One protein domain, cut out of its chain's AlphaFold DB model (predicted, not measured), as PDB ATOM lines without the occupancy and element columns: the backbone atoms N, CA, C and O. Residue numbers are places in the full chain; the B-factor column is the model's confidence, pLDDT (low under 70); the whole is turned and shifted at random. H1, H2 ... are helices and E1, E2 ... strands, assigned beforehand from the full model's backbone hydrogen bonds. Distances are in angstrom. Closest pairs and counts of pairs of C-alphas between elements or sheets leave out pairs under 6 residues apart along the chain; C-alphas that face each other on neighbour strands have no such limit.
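AT A GLANCE: This is residues 14 to 140 of the 142 residues of an uncharacterized protein of Treponema parvum (UniProt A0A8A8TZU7). This is an elongated sandwich: two antiparallel sheets, E1-E8-E5-E6 and E2-E4-E7, face to face with their strands running roughly lengthwise, and a short helix, H1, packed on both over E5 and E7. E3 and the looping residues 106 to 125 lie toward one end. The printed part has 127 residues, with one named helix and eight named strands, in the order E1 E2 E3 E4 E5 E6 H1 E7 E8, and is mostly strand. The outline is a rod, 59 by 26 by 19 A, only just loose, close to compact, with a radius of gyration of the C-alphas of 17.1 A.

IN THESE COORDINATES: E1, residues 14 to 17, begins at C-alpha (18.665, 21.079, -34.570). E2 is 28 to 34, E3 42 to 44, and E4 46 to 53, 23.5 A long. E5, 58 to 70, is 35.5 A long and bends by 62 degrees at residue 61; E6, 75 to 85, is 30.5 A. H1 is 89 to 96, E7 99 to 105. E8, 126 to 139, 37.8 A, ends at (18.976, 19.043, -24.050).

HOW THE PARTS SIT: In the twisted four-strand sheet, these backbone atoms are within hydrogen-bond range: N 16 and O 134 of E1 and E8 at 2.8 A, N 65 and O 130 of E5 and E8 at 2.8 A, and N 64 and O 82 of the hairpin E5 and E6 at 2.9 A. In the other sheet, N 31 and O 50 of E2 and E4 are 2.9 A apart, N 49 and O 102 of E4 and E7 2.8 A. The sheets' facing parts are 10.2 A centre to centre, their strands at 25 degrees. H1 is on both sheets: it lies over E5 at a height of 8.0 A over the four-strand sheet, and over E7 at a height of 6.5 A over the three-strand sheet; the closest C-alphas of H1 and E7 are those of Leu 94 and Phe 100, 5.4 A apart. Every O i to N i+4 pair in H1 is within hydrogen-bond range. E3 pairs with no named strand and runs on into E4 at 18 degrees.

THE WHOLE: The two farthest C-alphas, of Ser 118 and Thr 140, are 59.7 A apart. The printed part has no cut; the link E7 to E8 is long. Mean pLDDT of the printed part is 78.9, and residues 18 to 22, 71 to 74, 113 to 133 and 138 to 140 are under 70.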
ATOM      1  N   ILE A  14      19.530  20.859 -33.416       78.44
ATOM      2  CA  ILE A  14      18.665  21.079 -34.570       78.44
ATOM      3  C   ILE A  14      19.015  22.426 -35.195       78.44
ATOM      4  O   ILE A  14      19.216  23.420 -34.500       78.44
ATOM      5  N   THR A  15      19.067  22.465 -36.520       78.25
ATOM      6  CA  THR A  15      19.207  23.716 -37.266       78.25
ATOM      7  C   THR A  15      17.864  24.061 -37.880       78.25
ATOM      8  O   THR A  15      17.303  23.279 -38.647       78.25
ATOM      9  N   VAL A  16      17.354  25.242 -37.549       74.75
ATOM     10  CA  VAL A  16      16.139  25.818 -38.117       74.75
ATOM     11  C   VAL A  16      16.570  26.942 -39.055       74.75
ATOM     12  O   VAL A  16      17.068  27.970 -38.610       74.75
ATOM     13  N   LYS A  17      16.420  26.737 -40.365       72.00
ATOM     14  CA  LYS A  17      16.701  27.765 -41.384       72.00
ATOM     15  C   LYS A  17      15.480  28.663 -41.573       72.00
ATOM     16  O   LYS A  17      14.362  28.148 -41.484       72.00
ATOM     17  N   GLY A  18      15.658  29.952 -41.855       58.00
ATOM     18  CA  GLY A  18      14.532  30.872 -42.001       58.00
ATOM     19  C   GLY A  18      14.739  32.074 -42.916       58.00
ATOM     20  O   GLY A  18      15.074  33.147 -42.455       58.00
ATOM     21  N   ASP A  19      14.338  31.950 -44.177       52.66
ATOM     22  CA  ASP A  19      13.625  33.044 -44.847       52.66
ATOM     23  C   ASP A  19      12.179  32.558 -45.047       52.66
ATOM     24  O   ASP A  19      11.967  31.441 -45.526       52.66
ATOM     25  N   GLY A  20      11.191  33.285 -44.517       54.88
ATOM     26  CA  GLY A  20       9.779  32.872 -44.537       54.88
ATOM     27  C   GLY A  20       9.408  31.599 -43.747       54.88
ATOM     28  O   GLY A  20       8.314  31.073 -43.940       54.88
ATOM     29  N   ASN A  21      10.270  31.074 -42.859       65.94
ATOM     30  CA  ASN A  21       9.958  29.873 -42.068       65.94
ATOM     31  C   ASN A  21       9.207  30.214 -40.760       65.94
ATOM     32  O   ASN A  21       9.843  30.630 -39.784       65.94
ATOM     33  N   PRO A  22       7.887  29.948 -40.655       64.75
ATOM     34  CA  PRO A  22       7.116  30.249 -39.447       64.75
ATOM     35  C   PRO A  22       7.563  29.433 -38.225       64.75
ATOM     36  O   PRO A  22       7.275  29.808 -37.087       64.75
ATOM     37  N   ALA A  23       8.287  28.324 -38.417       71.06
ATOM     38  CA  ALA A  23       8.816  27.537 -37.309       71.06
ATOM     39  C   ALA A  23       9.885  28.294 -36.513       71.06
ATOM     40  O   ALA A  23      10.036  28.015 -35.326       71.06
ATOM     41  N   LEU A  24      10.587  29.261 -37.118       76.06
ATOM     42  CA  LEU A  24      11.584  30.067 -36.417       76.06
ATOM     43  C   LEU A  24      10.957  30.892 -35.284       76.06
ATOM     44  O   LEU A  24      11.526  30.956 -34.195       76.06
ATOM     45  N   GLY A  25       9.737  31.398 -35.498       77.62
ATOM     46  CA  GLY A  25       8.954  32.132 -34.497       77.62
ATOM     47  C   GLY A  25       8.661  31.340 -33.215       77.62
ATOM     48  O   GLY A  25       8.349  31.930 -32.184       77.62
ATOM     49  N   LYS A  26       8.803  30.005 -33.240       83.75
ATOM     50  CA  LYS A  26       8.689  29.142 -32.048       83.75
ATOM     51  C   LYS A  26       9.939  29.176 -31.160       83.75
ATOM     52  O   LYS A  26       9.889  28.712 -30.022       83.75
ATOM     53  N   TYR A  27      11.057  29.676 -31.679       86.25
ATOM     54  CA  TYR A  27      12.345  29.707 -30.988       86.25
ATOM     55  C   TYR A  27      12.788  31.127 -30.684       86.25
ATOM     56  O   TYR A  27      13.232  31.389 -29.566       86.25
ATOM     57  N   ILE A  28      12.658  32.027 -31.658       87.38
ATOM     58  CA  ILE A  28      13.112  33.410 -31.568       87.38
ATOM     59  C   ILE A  28      12.067  34.332 -32.193       87.38
ATOM     60  O   ILE A  28      11.479  34.012 -33.223       87.38
ATOM     61  N   LYS A  29      11.861  35.493 -31.575       87.12
ATOM     62  CA  LYS A  29      11.034  36.581 -32.096       87.12
ATOM     63  C   LYS A  29      11.861  37.861 -32.166       87.12
ATOM     64  O   LYS A  29      12.450  38.253 -31.162       87.12
ATOM     65  N   GLY A  30      11.882  38.507 -33.327       86.19
ATOM     66  CA  GLY A  30      12.402  39.862 -33.486       86.19
ATOM     67  C   GLY A  30      11.292  40.896 -33.317       86.19
ATOM     68  O   GLY A  30      10.180  40.702 -33.805       86.19
ATOM     69  N   GLU A  31      11.584  41.981 -32.612       86.94
ATOM     70  CA  GLU A  31      10.741  43.172 -32.518       86.94
ATOM     71  C   GLU A  31      11.590  44.385 -32.900       86.94
ATOM     72  O   GLU A  31      12.726  44.506 -32.445       86.94
ATOM     73  N   ILE A  32      11.053  45.259 -33.747       85.00
ATOM     74  CA  ILE A  32      11.750  46.449 -34.239       85.00
ATOM     75  C   ILE A  32      11.023  47.671 -33.703       85.00
ATOM     76  O   ILE A  32       9.799  47.752 -33.809       85.00
ATOM     77  N   THR A  33      11.779  48.622 -33.168       86.12
ATOM     78  CA  THR A  33      11.267  49.935 -32.780       86.12
ATOM     79  C   THR A  33      11.988  50.999 -33.595       86.12
ATOM     80  O   THR A  33      13.212  51.106 -33.518       86.12
ATOM     81  N   ASP A  34      11.234  51.773 -34.377       82.81
ATOM     82  CA  ASP A  34      11.753  52.963 -35.054       82.81
ATOM     83  C   ASP A  34      11.854  54.110 -34.037       82.81
ATOM     84  O   ASP A  34      10.875  54.465 -33.379       82.81
ATOM     85  N   LEU A  35      13.058  54.654 -33.887       87.50
ATOM     86  CA  LEU A  35      13.399  55.769 -33.002       87.50
ATOM     87  C   LEU A  35      13.808  57.011 -33.812       87.50
ATOM     88  O   LEU A  35      14.319  57.989 -33.259       87.50
ATOM     89  N   THR A  36      13.598  56.970 -35.128       83.81
ATOM     90  CA  THR A  36      13.985  58.022 -36.059       83.81
ATOM     91  C   THR A  36      13.304  59.332 -35.695       83.81
ATOM     92  O   THR A  36      12.089  59.418 -35.521       83.81
ATOM     93  N   ARG A  37      14.106  60.391 -35.636       86.19
ATOM     94  CA  ARG A  37      13.645  61.763 -35.396       86.19
ATOM     95  C   ARG A  37      14.002  62.659 -36.575       86.19
ATOM     96  O   ARG A  37      14.862  62.312 -37.383       86.19
ATOM     97  N   LYS A  38      13.372  63.828 -36.657       85.69
ATOM     98  CA  LYS A  38      13.679  64.849 -37.666       85.69
ATOM     99  C   LYS A  38      13.729  66.244 -37.057       85.69
ATOM    100  O   LYS A  38      13.040  66.502 -36.072       85.69
ATOM    101  N   ASP A  39      14.519  67.114 -37.669       87.06
ATOM    102  CA  ASP A  39      14.448  68.565 -37.497       87.06
ATOM    103  C   ASP A  39      14.162  69.242 -38.852       87.06
ATOM    104  O   ASP A  39      13.793  68.570 -39.819       87.06
ATOM    105  N   ASP A  40      14.321  70.564 -38.930       85.06
ATOM    106  CA  ASP A  40      14.053  71.347 -40.144       85.06
ATOM    107  C   ASP A  40      15.047  71.093 -41.291       85.06
ATOM    108  O   ASP A  40      14.865  71.614 -42.391       85.06
ATOM    109  N   LYS A  41      16.132  70.346 -41.055       86.75
ATOM    110  CA  LYS A  41      17.224  70.147 -42.020       86.75
ATOM    111  C   LYS A  41      17.554  68.681 -42.266       86.75
ATOM    112  O   LYS A  41      18.019  68.349 -43.355       86.75
ATOM    113  N   TYR A  42      17.321  67.807 -41.292       86.69
ATOM    114  CA  TYR A  42      17.786  66.429 -41.308       86.69
ATOM    115  C   TYR A  42      16.773  65.442 -40.724       86.69
ATOM    116  O   TYR A  42      16.082  65.715 -39.741       86.69
ATOM    117  N   TYR A  43      16.793  64.228 -41.271       86.00
ATOM    118  CA  TYR A  43      16.402  63.022 -40.552       86.00
ATOM    119  C   TYR A  43      17.600  62.447 -39.805       86.00
ATOM    120  O   TYR A  43      18.733  62.485 -40.286       86.00
ATOM    121  N   TYR A  44      17.326  61.865 -38.646       87.94
ATOM    122  CA  TYR A  44      18.279  61.158 -37.804       87.94
ATOM    123  C   TYR A  44      17.789  59.718 -37.660       87.94
ATOM    124  O   TYR A  44      17.040  59.436 -36.718       87.94
ATOM    125  N   PRO A  45      18.139  58.831 -38.608       85.81
ATOM    126  CA  PRO A  45      17.670  57.458 -38.586       85.81
ATOM    127  C   PRO A  45      18.243  56.719 -37.382       85.81
ATOM    128  O   PRO A  45      19.461  56.647 -37.181       85.81
ATOM    129  N   GLU A  46      17.348  56.174 -36.575       89.06
ATOM    130  CA  GLU A  46      17.694  55.474 -35.349       89.06
ATOM    131  C   GLU A  46      16.683  54.361 -35.126       89.06
ATOM    132  O   GLU A  46      15.487  54.555 -35.325       89.06
ATOM    133  N   PHE A  47      17.151  53.184 -34.731       87.56
ATOM    134  CA  PHE A  47      16.260  52.067 -34.460       87.56
ATOM    135  C   PHE A  47      16.857  51.089 -33.456       87.56
ATOM    136  O   PHE A  47      18.074  50.994 -33.253       87.56
ATOM    137  N   GLU A  48      15.956  50.322 -32.861       90.94
ATOM    138  CA  GLU A  48      16.259  49.220 -31.968       90.94
ATOM    139  C   GLU A  48      15.686  47.920 -32.540       90.94
ATOM    140  O   GLU A  48      14.536  47.876 -32.976       90.94
ATOM    141  N   ILE A  49      16.476  46.847 -32.507       90.62
ATOM    142  CA  ILE A  49      16.021  45.482 -32.776       90.62
ATOM    143  C   ILE A  49      16.171  44.675 -31.491       90.62
ATOM    144  O   ILE A  49      17.285  44.386 -31.052       90.62
ATOM    145  N   LYS A  50      15.050  44.253 -30.916       92.50
ATOM    146  CA  LYS A  50      15.012  43.362 -29.761       92.50
ATOM    147  C   LYS A  50      14.781  41.930 -30.216       92.50
ATOM    148  O   LYS A  50      13.730  41.602 -30.764       92.50
ATOM    149  N   ILE A  51      15.745  41.060 -29.947       91.56
ATOM    150  CA  ILE A  51      15.657  39.634 -30.259       91.56
ATOM    151  C   ILE A  51      15.327  38.880 -28.979       91.56
ATOM    152  O   ILE A  51      16.100  38.903 -28.028       91.56
ATOM    153  N   LYS A  52      14.171  38.214 -28.949       93.19
ATOM    154  CA  LYS A  52      13.663  37.465 -27.794       93.19
ATOM    155  C   LYS A  52      13.704  35.969 -28.054       93.19
ATOM    156  O   LYS A  52      13.252  35.500 -29.095       93.19
ATOM    157  N   LYS A  53      14.156  35.213 -27.065       91.69
ATOM    158  CA  LYS A  53      14.069  33.758 -27.008       91.69
ATOM    159  C   LYS A  53      12.674  33.353 -26.533       91.69
ATOM    160  O   LYS A  53      12.225  33.754 -25.465       91.69
ATOM    161  N   ILE A  54      11.995  32.541 -27.335       90.75
ATOM    162  CA  ILE A  54      10.639  32.026 -27.074       90.75
ATOM    163  C   ILE A  54      10.677  30.558 -26.621       90.75
ATOM    164  O   ILE A  54       9.718  30.030 -26.064       90.75
ATOM    165  N   THR A  55      11.806  29.882 -26.831       87.31
ATOM    166  CA  THR A  55      11.989  28.478 -26.461       87.31
ATOM    167  C   THR A  55      12.697  28.304 -25.117       87.31
ATOM    168  O   THR A  55      13.493  29.139 -24.702       87.31
ATOM    169  N   LYS A  56      12.493  27.149 -24.471       86.12
ATOM    170  CA  LYS A  56      13.304  26.702 -23.326       86.12
ATOM    171  C   LYS A  56      14.692  26.182 -23.724       86.12
ATOM    172  O   LYS A  56      15.555  26.013 -22.869       86.12
ATOM    173  N   TYR A  57      14.904  25.879 -25.004       86.19
ATOM    174  CA  TYR A  57      16.145  25.271 -25.484       86.19
ATOM    175  C   TYR A  57      17.279  26.281 -25.599       86.19
ATOM    176  O   TYR A  57      17.046  27.475 -25.763       86.19
ATOM    177  N   ARG A  58      18.524  25.813 -25.516       88.31
ATOM    178  CA  ARG A  58      19.680  26.697 -25.658       88.31
ATOM    179  C   ARG A  58      19.860  27.056 -27.131       88.31
ATOM    180  O   ARG A  58      19.814  26.179 -27.987       88.31
ATOM    181  N   ILE A  59      20.071  28.329 -27.428       88.69
ATOM    182  CA  ILE A  59      20.432  28.791 -28.771       88.69
ATOM    183  C   ILE A  59      21.955  28.807 -28.847       88.69
ATOM    184  O   ILE A  59      22.584  29.437 -28.004       88.69
ATOM    185  N   SER A  60      22.555  28.099 -29.798       89.31
ATOM    186  CA  SER A  60      24.016  28.094 -29.961       89.31
ATOM    187  C   SER A  60      24.481  29.083 -31.027       89.31
ATOM    188  O   SER A  60      25.565  29.648 -30.912       89.31
ATOM    189  N   GLU A  61      23.665  29.292 -32.062       90.00
ATOM    190  CA  GLU A  61      23.955  30.228 -33.147       90.00
ATOM    191  C   GLU A  61      22.675  30.923 -33.612       90.00
ATOM    192  O   GLU A  61      21.596  30.315 -33.658       90.00
ATOM    193  N   TYR A  62      22.808  32.189 -33.990       87.81
ATOM    194  CA  TYR A  62      21.731  32.992 -34.548       87.81
ATOM    195  C   TYR A  62      22.279  33.923 -35.624       87.81
ATOM    196  O   TYR A  62      23.136  34.760 -35.351       87.81
ATOM    197  N   GLU A  63      21.787  33.787 -36.848       87.88
ATOM    198  CA  GLU A  63      22.094  34.689 -37.949       87.88
ATOM    199  C   GLU A  63      20.949  35.676 -38.148       87.88
ATOM    200  O   GLU A  63      19.802  35.278 -38.369       87.88
ATOM    201  N   ILE A  64      21.283  36.962 -38.114       85.81
ATOM    202  CA  ILE A  64      20.364  38.048 -38.425       85.81
ATOM    203  C   ILE A  64      20.784  38.728 -39.724       85.81
ATOM    204  O   ILE A  64      21.971  38.963 -39.971       85.81
ATOM    205  N   TYR A  65      19.792  39.084 -40.522       85.38
ATOM    206  CA  TYR A  65      19.904  39.997 -41.639       85.38
ATOM    207  C   TYR A  65      18.944  41.157 -41.401       85.38
ATOM    208  O   TYR A  65      17.786  40.944 -41.065       85.38
ATOM    209  N   TYR A  66      19.407  42.391 -41.524       83.62
ATOM    210  CA  TYR A  66      18.507  43.531 -41.436       83.62
ATOM    211  C   TYR A  66      18.923  44.648 -42.366       83.62
ATOM    212  O   TYR A  66      20.112  44.894 -42.596       83.62
ATOM    213  N   VAL A  67      17.907  45.323 -42.890       82.12
ATOM    214  CA  VAL A  67      18.050  46.423 -43.829       82.12
ATOM    215  C   VAL A  67      17.261  47.605 -43.305       82.12
ATOM    216  O   VAL A  67      16.097  47.469 -42.924       82.12
ATOM    217  N   TYR A  68      17.902  48.768 -43.302       80.31
ATOM    218  CA  TYR A  68      17.217  50.030 -43.080       80.31
ATOM    219  C   TYR A  68      17.043  50.734 -44.420       80.31
ATOM    220  O   TYR A  68      18.025  51.156 -45.046       80.31
ATOM    221  N   VAL A  69      15.790  50.833 -44.855       78.19
ATOM    222  CA  VAL A  69      15.397  51.509 -46.087       78.19
ATOM    223  C   VAL A  69      14.715  52.820 -45.733       78.19
ATOM    224  O   VAL A  69      13.809  52.856 -44.900       78.19
ATOM    225  N   PHE A  70      15.152  53.899 -46.376       73.50
ATOM    226  CA  PHE A  70      14.684  55.242 -46.083       73.50
ATOM    227  C   PHE A  70      14.219  55.987 -47.335       73.50
ATOM    228  O   PHE A  70      14.900  56.013 -48.362       73.50
ATOM    229  N   GLY A  71      13.077  56.663 -47.215       66.94
ATOM    230  CA  GLY A  71      12.518  57.508 -48.268       66.94
ATOM    231  C   GLY A  71      11.847  56.743 -49.418       66.94
ATOM    232  O   GLY A  71      11.860  55.517 -49.491       66.94
ATOM    233  N   GLN A  72      11.241  57.499 -50.336       61.56
ATOM    234  CA  GLN A  72      10.388  56.967 -51.412       61.56
ATOM    235  C   GLN A  72      11.151  56.182 -52.489       61.56
ATOM    236  O   GLN A  72      10.586  55.293 -53.117       61.56
ATOM    237  N   ASN A  73      12.447  56.452 -52.660       65.75
ATOM    238  CA  ASN A  73      13.303  55.736 -53.612       65.75
ATOM    239  C   ASN A  73      13.851  54.413 -53.060       65.75
ATOM    240  O   ASN A  73      14.743  53.825 -53.667       65.75
ATOM    241  N   ALA A  74      13.357  53.966 -51.901       68.00
ATOM    242  CA  ALA A  74      13.862  52.792 -51.205       68.00
ATOM    243  C   ALA A  74      15.393  52.834 -51.016       68.00
ATOM    244  O   ALA A  74      16.091  51.840 -51.234       68.00
ATOM    245  N   ASN A  75      15.927  53.991 -50.604       72.12
ATOM    246  CA  ASN A  75      17.366  54.139 -50.405       72.12
ATOM    247  C   ASN A  75      17.810  53.247 -49.242       72.12
ATOM    248  O   ASN A  75      17.401  53.449 -48.096       72.12
ATOM    249  N   VAL A  76      18.664  52.267 -49.530       78.19
ATOM    250  CA  VAL A  76      19.256  51.400 -48.509       78.19
ATOM    251  C   VAL A  76      20.351  52.181 -47.792       78.19
ATOM    252  O   VAL A  76      21.430  52.390 -48.341       78.19
ATOM    253  N   LEU A  77      20.079  52.609 -46.560       78.00
ATOM    254  CA  LEU A  77      21.071  53.303 -45.731       78.00
ATOM    255  C   LEU A  77      21.953  52.326 -44.954       78.00
ATOM    256  O   LEU A  77      23.075  52.654 -44.580       78.00
ATOM    257  N   LEU A  78      21.437  51.126 -44.686       84.38
ATOM    258  CA  LEU A  78      22.169  50.079 -43.994       84.38
ATOM    259  C   LEU A  78      21.708  48.708 -44.479       84.38
ATOM    260  O   LEU A  78      20.511  48.452 -44.556       84.38
ATOM    261  N   SER A  79      22.661  47.812 -44.719       88.12
ATOM    262  CA  SER A  79      22.426  46.378 -44.882       88.12
ATOM    263  C   SER A  79      23.452  45.634 -44.038       88.12
ATOM    264  O   SER A  79      24.659  45.807 -44.217       88.12
ATOM    265  N   VAL A  80      22.983  44.855 -43.066       87.75
ATOM    266  CA  VAL A  80      23.845  44.091 -42.161       87.75
ATOM    267  C   VAL A  80      23.416  42.641 -42.161       87.75
ATOM    268  O   VAL A  80      22.254  42.323 -41.930       87.75
ATOM    269  N   ARG A  81      24.398  41.757 -42.322       90.00
ATOM    270  CA  ARG A  81      24.284  40.334 -42.020       90.00
ATOM    271  C   ARG A  81      25.287  39.995 -40.929       90.00
ATOM    272  O   ARG A  81      26.475  40.259 -41.095       90.00
ATOM    273  N   LYS A  82      24.824  39.430 -39.813       90.94
ATOM    274  CA  LYS A  82      25.695  39.029 -38.700       90.94
ATOM    275  C   LYS A  82      25.293  37.659 -38.171       90.94
ATOM    276  O   LYS A  82      24.128  37.429 -37.859       90.94
ATOM    277  N   LEU A  83      26.282  36.778 -38.045       90.94
ATOM    278  CA  LEU A  83      26.177  35.524 -37.311       90.94
ATOM    279  C   LEU A  83      26.664  35.756 -35.880       90.94
ATOM    280  O   LEU A  83      27.805  36.163 -35.681       90.94
ATOM    281  N   TYR A  84      25.804  35.476 -34.911       92.31
ATOM    282  CA  TYR A  84      26.152  35.398 -33.500       92.31
ATOM    283  C   TYR A  84      26.313  33.933 -33.090       92.31
ATOM    284  O   TYR A  84      25.538  33.066 -33.502       92.31
ATOM    285  N   THR A  85      27.303  33.662 -32.253       92.19
ATOM    286  CA  THR A  85      27.708  32.339 -31.765       92.19
ATOM    287  C   THR A  85      27.800  32.338 -30.241       92.19
ATOM    288  O   THR A  85      27.772  33.391 -29.617       92.19
ATOM    289  N   GLU A  86      27.984  31.176 -29.606       90.19
ATOM    290  CA  GLU A  86      28.133  31.078 -28.138       90.19
ATOM    291  C   GLU A  86      29.294  31.918 -27.550       90.19
ATOM    292  O   GLU A  86      29.360  32.101 -26.333       90.19
ATOM    293  N   LYS A  87      30.214  32.419 -28.385       93.06
ATOM    294  CA  LYS A  87      31.300  33.321 -27.968       93.06
ATOM    295  C   LYS A  87      30.850  34.778 -27.846       93.06
ATOM    296  O   LYS A  87      31.449  35.526 -27.070       93.06
ATOM    297  N   ASP A  88      29.816  35.155 -28.590       96.00
ATOM    298  CA  ASP A  88      29.255  36.498 -28.630       96.00
ATOM    299  C   ASP A  88      28.384  36.756 -27.392       96.00
ATOM    300  O   ASP A  88      27.706  35.860 -26.877       96.00
ATOM    301  N   GLU A  89      28.414  37.991 -26.892       96.69
ATOM    302  CA  GLU A  89      27.627  38.399 -25.726       96.69
ATOM    303  C   GLU A  89      26.129  38.276 -25.995       96.69
ATOM    304  O   GLU A  89      25.390  37.805 -25.140       96.69
ATOM    305  N   GLU A  90      25.706  38.557 -27.224       95.75
ATOM    306  CA  GLU A  90      24.317  38.501 -27.655       95.75
ATOM    307  C   GLU A  90      23.713  37.096 -27.494       95.75
ATOM    308  O   GLU A  90      22.575  36.962 -27.051       95.75
ATOM    309  N   ILE A  91      24.463  36.022 -27.783       93.94
ATOM    310  CA  ILE A  91      23.977  34.647 -27.549       93.94
ATOM    311  C   ILE A  91      23.963  34.301 -26.060       93.94
ATOM    312  O   ILE A  91      23.093  33.536 -25.626       93.94
ATOM    313  N   ARG A  92      24.901  34.835 -25.267       94.88
ATOM    314  CA  ARG A  92      24.873  34.663 -23.807       94.88
ATOM    315  C   ARG A  92      23.641  35.345 -23.220       94.88
ATOM    316  O   ARG A  92      22.818  34.662 -22.621       94.88
ATOM    317  N   GLU A  93      23.434  36.625 -23.511       96.56
ATOM    318  CA  GLU A  93      22.250  37.381 -23.086       96.56
ATOM    319  C   GLU A  93      20.945  36.734 -23.564       96.56
ATOM    320  O   GLU A  93      20.015  36.560 -22.776       96.56
ATOM    321  N   LEU A  94      20.885  36.277 -24.821       94.31
ATOM    322  CA  LEU A  94      19.709  35.582 -25.346       94.31
ATOM    323  C   LEU A  94      19.356  34.339 -24.523       94.31
ATOM    324  O   LEU A  94      18.179  34.029 -24.340       94.31
ATOM    325  N   ASN A  95      20.360  33.591 -24.067       93.56
ATOM    326  CA  ASN A  95      20.143  32.370 -23.303       93.56
ATOM    327  C   ASN A  95      19.883  32.616 -21.822       93.56
ATOM    328  O   ASN A  95      19.047  31.899 -21.270       93.56
ATOM    329  N   ASP A  96      20.578  33.584 -21.230       95.12
ATOM    330  CA  ASP A  96      20.591  33.842 -19.791       95.12
ATOM    331  C   ASP A  96      19.453  34.796 -19.391       95.12
ATOM    332  O   ASP A  96      18.711  34.517 -18.450       95.12
ATOM    333  N   ASN A  97      19.247  35.867 -20.164       96.19
ATOM    334  CA  ASN A  97      18.225  36.894 -19.925       96.19
ATOM    335  C   ASN A  97      16.981  36.719 -20.809       96.19
ATOM    336  O   ASN A  97      15.972  37.404 -20.631       96.19
ATOM    337  N   GLY A  98      17.039  35.815 -21.788       95.19
ATOM    338  CA  GLY A  98      15.939  35.552 -22.714       95.19
ATOM    339  C   GLY A  98      15.821  36.567 -23.853       95.19
ATOM    340  O   GLY A  98      14.930  36.429 -24.690       95.19
ATOM    341  N   PHE A  99      16.686  37.580 -23.920       96.06
ATOM    342  CA  PHE A  99      16.727  38.535 -25.024       96.06
ATOM    343  C   PHE A  99      18.078  39.249 -25.103       96.06
ATOM    344  O   PHE A  99      18.801  39.304 -24.116       96.06
ATOM    345  N   PHE A 100      18.357  39.845 -26.259       95.69
ATOM    346  CA  PHE A 100      19.382  40.876 -26.429       95.69
ATOM    347  C   PHE A 100      18.846  41.989 -27.335       95.69
ATOM    348  O   PHE A 100      17.803  41.834 -27.987       95.69
ATOM    349  N   VAL A 101      19.545  43.120 -27.357       94.62
ATOM    350  CA  VAL A 101      19.123  44.316 -28.089       94.62
ATOM    351  C   VAL A 101      20.243  44.803 -28.999       94.62
ATOM    352  O   VAL A 101      21.381  44.967 -28.574       94.62
ATOM    353  N   ILE A 102      19.909  45.067 -30.260       92.75
ATOM    354  CA  ILE A 102      20.785  45.743 -31.215       92.75
ATOM    355  C   ILE A 102      20.272  47.166 -31.369       92.75
ATOM    356  O   ILE A 102      19.153  47.380 -31.829       92.75
ATOM    357  N   TYR A 103      21.117  48.135 -31.046       93.50
ATOM    358  CA  TYR A 103      20.820  49.544 -31.243       93.50
ATOM    359  C   TYR A 103      21.675  50.124 -32.371       93.50
ATOM    360  O   TYR A 103      22.880  49.842 -32.480       93.50
ATOM    361  N   ARG A 104      21.051  50.920 -33.243       91.31
ATOM    362  CA  ARG A 104      21.709  51.535 -34.398       91.31
ATOM    363  C   ARG A 104      21.305  52.995 -34.544       91.31
ATOM    364  O   ARG A 104      20.129  53.319 -34.633       91.31
ATOM    365  N   LYS A 105      22.328  53.845 -34.641       91.81
ATOM    366  CA  LYS A 105      22.249  55.225 -35.128       91.81
ATOM    367  C   LYS A 105      22.939  55.277 -36.478       91.81
ATOM    368  O   LYS A 105      24.088  54.842 -36.568       91.81
ATOM    369  N   LEU A 106      22.251  55.770 -37.498       88.44
ATOM    370  CA  LEU A 106      22.836  55.968 -38.822       88.44
ATOM    371  C   LEU A 106      23.258  57.423 -39.007       88.44
ATOM    372  O   LEU A 106      22.953  58.297 -38.190       88.44
ATOM    373  N   GLU A 107      23.974  57.678 -40.096       89.19
ATOM    374  CA  GLU A 107      24.269  59.041 -40.510       89.19
ATOM    375  C   GLU A 107      22.979  59.810 -40.807       89.19
ATOM    376  O   GLU A 107      21.988  59.264 -41.300       89.19
ATOM    377  N   LYS A 108      22.992  61.101 -40.474       89.00
ATOM    378  CA  LYS A 108      21.859  61.989 -40.723       89.00
ATOM    379  C   LYS A 108      21.639  62.173 -42.227       89.00
ATOM    380  O   LYS A 108      22.599  62.318 -42.981       89.00
ATOM    381  N   VAL A 109      20.381  62.254 -42.641       84.31
ATOM    382  CA  VAL A 109      19.988  62.404 -44.049       84.31
ATOM    383  C   VAL A 109      19.402  63.802 -44.264       84.31
ATOM    384  O   VAL A 109      18.422  64.134 -43.596       84.31
ATOM    385  N   PRO A 110      19.972  64.649 -45.142       85.50
ATOM    386  CA  PRO A 110      19.424  65.978 -45.424       85.50
ATOM    387  C   PRO A 110      18.007  65.896 -46.017       85.50
ATOM    388  O   PRO A 110      17.784  65.121 -46.947       85.50
ATOM    389  N   LEU A 111      17.054  66.706 -45.532       77.12
ATOM    390  CA  LEU A 111      15.659  66.697 -46.019       77.12
ATOM    391  C   LEU A 111      15.550  66.922 -47.532       77.12
ATOM    392  O   LEU A 111      14.711  66.316 -48.185       77.12
ATOM    393  N   GLU A 112      16.422  67.759 -48.089       73.19
ATOM    394  CA  GLU A 112      16.489  68.076 -49.522       73.19
ATOM    395  C   GLU A 112      16.774  66.860 -50.417       73.19
ATOM    396  O   GLU A 112      16.483  66.892 -51.610       73.19
ATOM    397  N   THR A 113      17.318  65.776 -49.856       69.88
ATOM    398  CA  THR A 113      17.589  64.537 -50.603       69.88
ATOM    399  C   THR A 113      16.347  63.657 -50.763       69.88
ATOM    400  O   THR A 113      16.384  62.641 -51.459       69.88
ATOM    401  N   ILE A 114      15.232  64.043 -50.137       65.44
ATOM    402  CA  ILE A 114      13.957  63.335 -50.195       65.44
ATOM    403  C   ILE A 114      13.110  64.023 -51.257       65.44
ATOM    404  O   ILE A 114      12.607  65.128 -51.060       65.44
ATOM    405  N   LEU A 115      12.991  63.372 -52.412       55.25
ATOM    406  CA  LEU A 115      12.157  63.854 -53.503       55.25
ATOM    407  C   LEU A 115      10.689  63.904 -53.043       55.25
ATOM    408  O   LEU A 115      10.112  62.894 -52.659       55.25
ATOM    409  N   ASP A 116      10.143  65.118 -53.111       50.50
ATOM    410  CA  ASP A 116       8.743  65.521 -52.962       50.50
ATOM    411  C   ASP A 116       8.132  65.569 -51.541       50.50
ATOM    412  O   ASP A 116       7.436  64.668 -51.074       50.50
ATOM    413  N   ALA A 117       8.305  66.725 -50.888       46.00
ATOM    414  CA  ALA A 117       7.662  67.087 -49.621       46.00
ATOM    415  C   ALA A 117       6.131  67.296 -49.717       46.00
ATOM    416  O   ALA A 117       5.489  67.496 -48.683       46.00
ATOM    417  N   SER A 118       5.538  67.279 -50.922       45.28
ATOM    418  CA  SER A 118       4.105  67.548 -51.132       45.28
ATOM    419  C   SER A 118       3.223  66.294 -51.169       45.28
ATOM    420  O   SER A 118       2.002  66.391 -51.022       45.28
ATOM    421  N   SER A 119       3.817  65.103 -51.283       42.72
ATOM    422  CA  SER A 119       3.067  63.851 -51.233       42.72
ATOM    423  C   SER A 119       2.906  63.388 -49.781       42.72
ATOM    424  O   SER A 119       3.784  62.792 -49.163       42.72
ATOM    425  N   TYR A 120       1.727  63.659 -49.222       41.06
ATOM    426  CA  TYR A 120       1.205  63.053 -47.994       41.06
ATOM    427  C   TYR A 120       0.909  61.554 -48.230       41.06
ATOM    428  O   TYR A 120      -0.210  61.081 -48.067       41.06
ATOM    429  N   MET A 121       1.903  60.801 -48.696       39.25
ATOM    430  CA  MET A 121       1.886  59.348 -48.825       39.25
ATOM    431  C   MET A 121       3.028  58.850 -47.955       39.25
ATOM    432  O   MET A 121       4.190  59.147 -48.222       39.25
ATOM    433  N   GLY A 122       2.656  58.196 -46.853       41.69
ATOM    434  CA  GLY A 122       3.527  57.813 -45.748       41.69
ATOM    435  C   GLY A 122       4.929  57.427 -46.200       41.69
ATOM    436  O   GLY A 122       5.102  56.536 -47.029       41.69
ATOM    437  N   ILE A 123       5.919  58.119 -45.634       47.62
ATOM    438  CA  ILE A 123       7.329  57.753 -45.709       47.62
ATOM    439  C   ILE A 123       7.398  56.263 -45.353       47.62
ATOM    440  O   ILE A 123       7.175  55.890 -44.201       47.62
ATOM    441  N   LEU A 124       7.624  55.402 -46.346       47.28
ATOM    442  CA  LEU A 124       7.842  53.975 -46.135       47.28
ATOM    443  C   LEU A 124       9.233  53.821 -45.510       47.28
ATOM    444  O   LEU A 124      10.194  53.456 -46.179       47.28
ATOM    445  N   ASN A 125       9.343  54.137 -44.217       54.88
ATOM    446  CA  ASN A 125      10.445  53.701 -43.366       54.88
ATOM    447  C   ASN A 125      10.292  52.190 -43.192       54.88
ATOM    448  O   ASN A 125       9.749  51.701 -42.201       54.88
ATOM    449  N   TYR A 126      10.676  51.436 -44.213       55.56
ATOM    450  CA  TYR A 126      10.633  49.990 -44.154       55.56
ATOM    451  C   TYR A 126      11.930  49.504 -43.513       55.56
ATOM    452  O   TYR A 126      12.997  49.524 -44.123       55.56
ATOM    453  N   THR A 127      11.839  49.077 -42.256       59.62
ATOM    454  CA  THR A 127      12.899  48.273 -41.647       59.62
ATOM    455  C   THR A 127      12.493  46.814 -41.781       59.62
ATOM    456  O   THR A 127      11.527  46.394 -41.142       59.62
ATOM    457  N   SER A 128      13.210  46.035 -42.593       62.06
ATOM    458  CA  SER A 128      13.101  44.576 -42.530       62.06
ATOM    459  C   SER A 128      14.185  44.018 -41.633       62.06
ATOM    460  O   SER A 128      15.362  44.365 -41.740       62.06
ATOM    461  N   VAL A 129      13.770  43.125 -40.745       58.47
ATOM    462  CA  VAL A 129      14.671  42.252 -40.007       58.47
ATOM    463  C   VAL A 129      14.256  40.831 -40.325       58.47
ATOM    464  O   VAL A 129      13.170  40.398 -39.946       58.47
ATOM    465  N   ASP A 130      15.156  40.115 -40.978       65.94
ATOM    466  CA  ASP A 130      15.012  38.719 -41.347       65.94
ATOM    467  C   ASP A 130      16.014  37.885 -40.544       65.94
ATOM    468  O   ASP A 130      17.121  38.312 -40.210       65.94
ATOM    469  N   ALA A 131      15.635  36.663 -40.195       62.56
ATOM    470  CA  ALA A 131      16.443  35.809 -39.337       62.56
ATOM    471  C   ALA A 131      16.776  34.510 -40.066       62.56
ATOM    472  O   ALA A 131      16.044  33.531 -39.988       62.56
ATOM    473  N   MET A 132      17.898  34.518 -40.785       62.41
ATOM    474  CA  MET A 132      18.174  33.556 -41.851       62.41
ATOM    475  C   MET A 132      18.502  32.141 -41.368       62.41
ATOM    476  O   MET A 132      18.182  31.179 -42.067       62.41
ATOM    477  N   ASN A 133      19.080  31.973 -40.175       66.88
ATOM    478  CA  ASN A 133      19.407  30.664 -39.606       66.88
ATOM    479  C   ASN A 133      19.475  30.724 -38.073       66.88
ATOM    480  O   ASN A 133      20.088  31.620 -37.502       66.88
ATOM    481  N   CYS A 134      18.908  29.731 -37.392       72.56
ATOM    482  CA  CYS A 134      19.056  29.552 -35.953       72.56
ATOM    483  C   CYS A 134      19.422  28.103 -35.637       72.56
ATOM    484  O   CYS A 134      18.729  27.166 -36.044       72.56
ATOM    485  N   LYS A 135      20.508  27.912 -34.888       76.75
ATOM    486  CA  LYS A 135      20.908  26.602 -34.379       76.75
ATOM    487  C   LYS A 135      20.497  26.491 -32.919       76.75
ATOM    488  O   LYS A 135      20.938  27.262 -32.066       76.75
ATOM    489  N   VAL A 136      19.631  25.524 -32.645       71.31
ATOM    490  CA  VAL A 136      19.058  25.275 -31.325       71.31
ATOM    491  C   VAL A 136      19.620  23.963 -30.791       71.31
ATOM    492  O   VAL A 136      19.463  22.905 -31.401       71.31
ATOM    493  N   ARG A 137      20.257  24.019 -29.624       70.50
ATOM    494  CA  ARG A 137      20.695  22.849 -28.866       70.50
ATOM    495  C   ARG A 137      19.583  22.433 -27.907       70.50
ATOM    496  O   ARG A 137      19.248  23.133 -26.949       70.50
ATOM    497  N   ILE A 138      19.003  21.270 -28.179       64.62
ATOM    498  CA  ILE A 138      17.975  20.647 -27.354       64.62
ATOM    499  C   ILE A 138      18.657  19.682 -26.388       64.62
ATOM    500  O   ILE A 138      19.171  18.644 -26.799       64.62
ATOM    501  N   ASN A 139      18.612  19.994 -25.095       62.22
ATOM    502  CA  ASN A 139      18.976  19.043 -24.050       62.22
ATOM    503  C   ASN A 139      17.704  18.316 -23.609       62.22
ATOM    504  O   ASN A 139      16.848  18.902 -22.946       62.22
ATOM    505  N   THR A 140      17.548  17.057 -24.010       52.59
ATOM    506  CA  THR A 140      16.510  16.184 -23.454       52.59
ATOM    507  C   THR A 140      17.087  15.456 -22.249       52.59
ATOM    508  O   THR A 140      17.817  14.482 -22.416       52.59
TER     509      THR A 140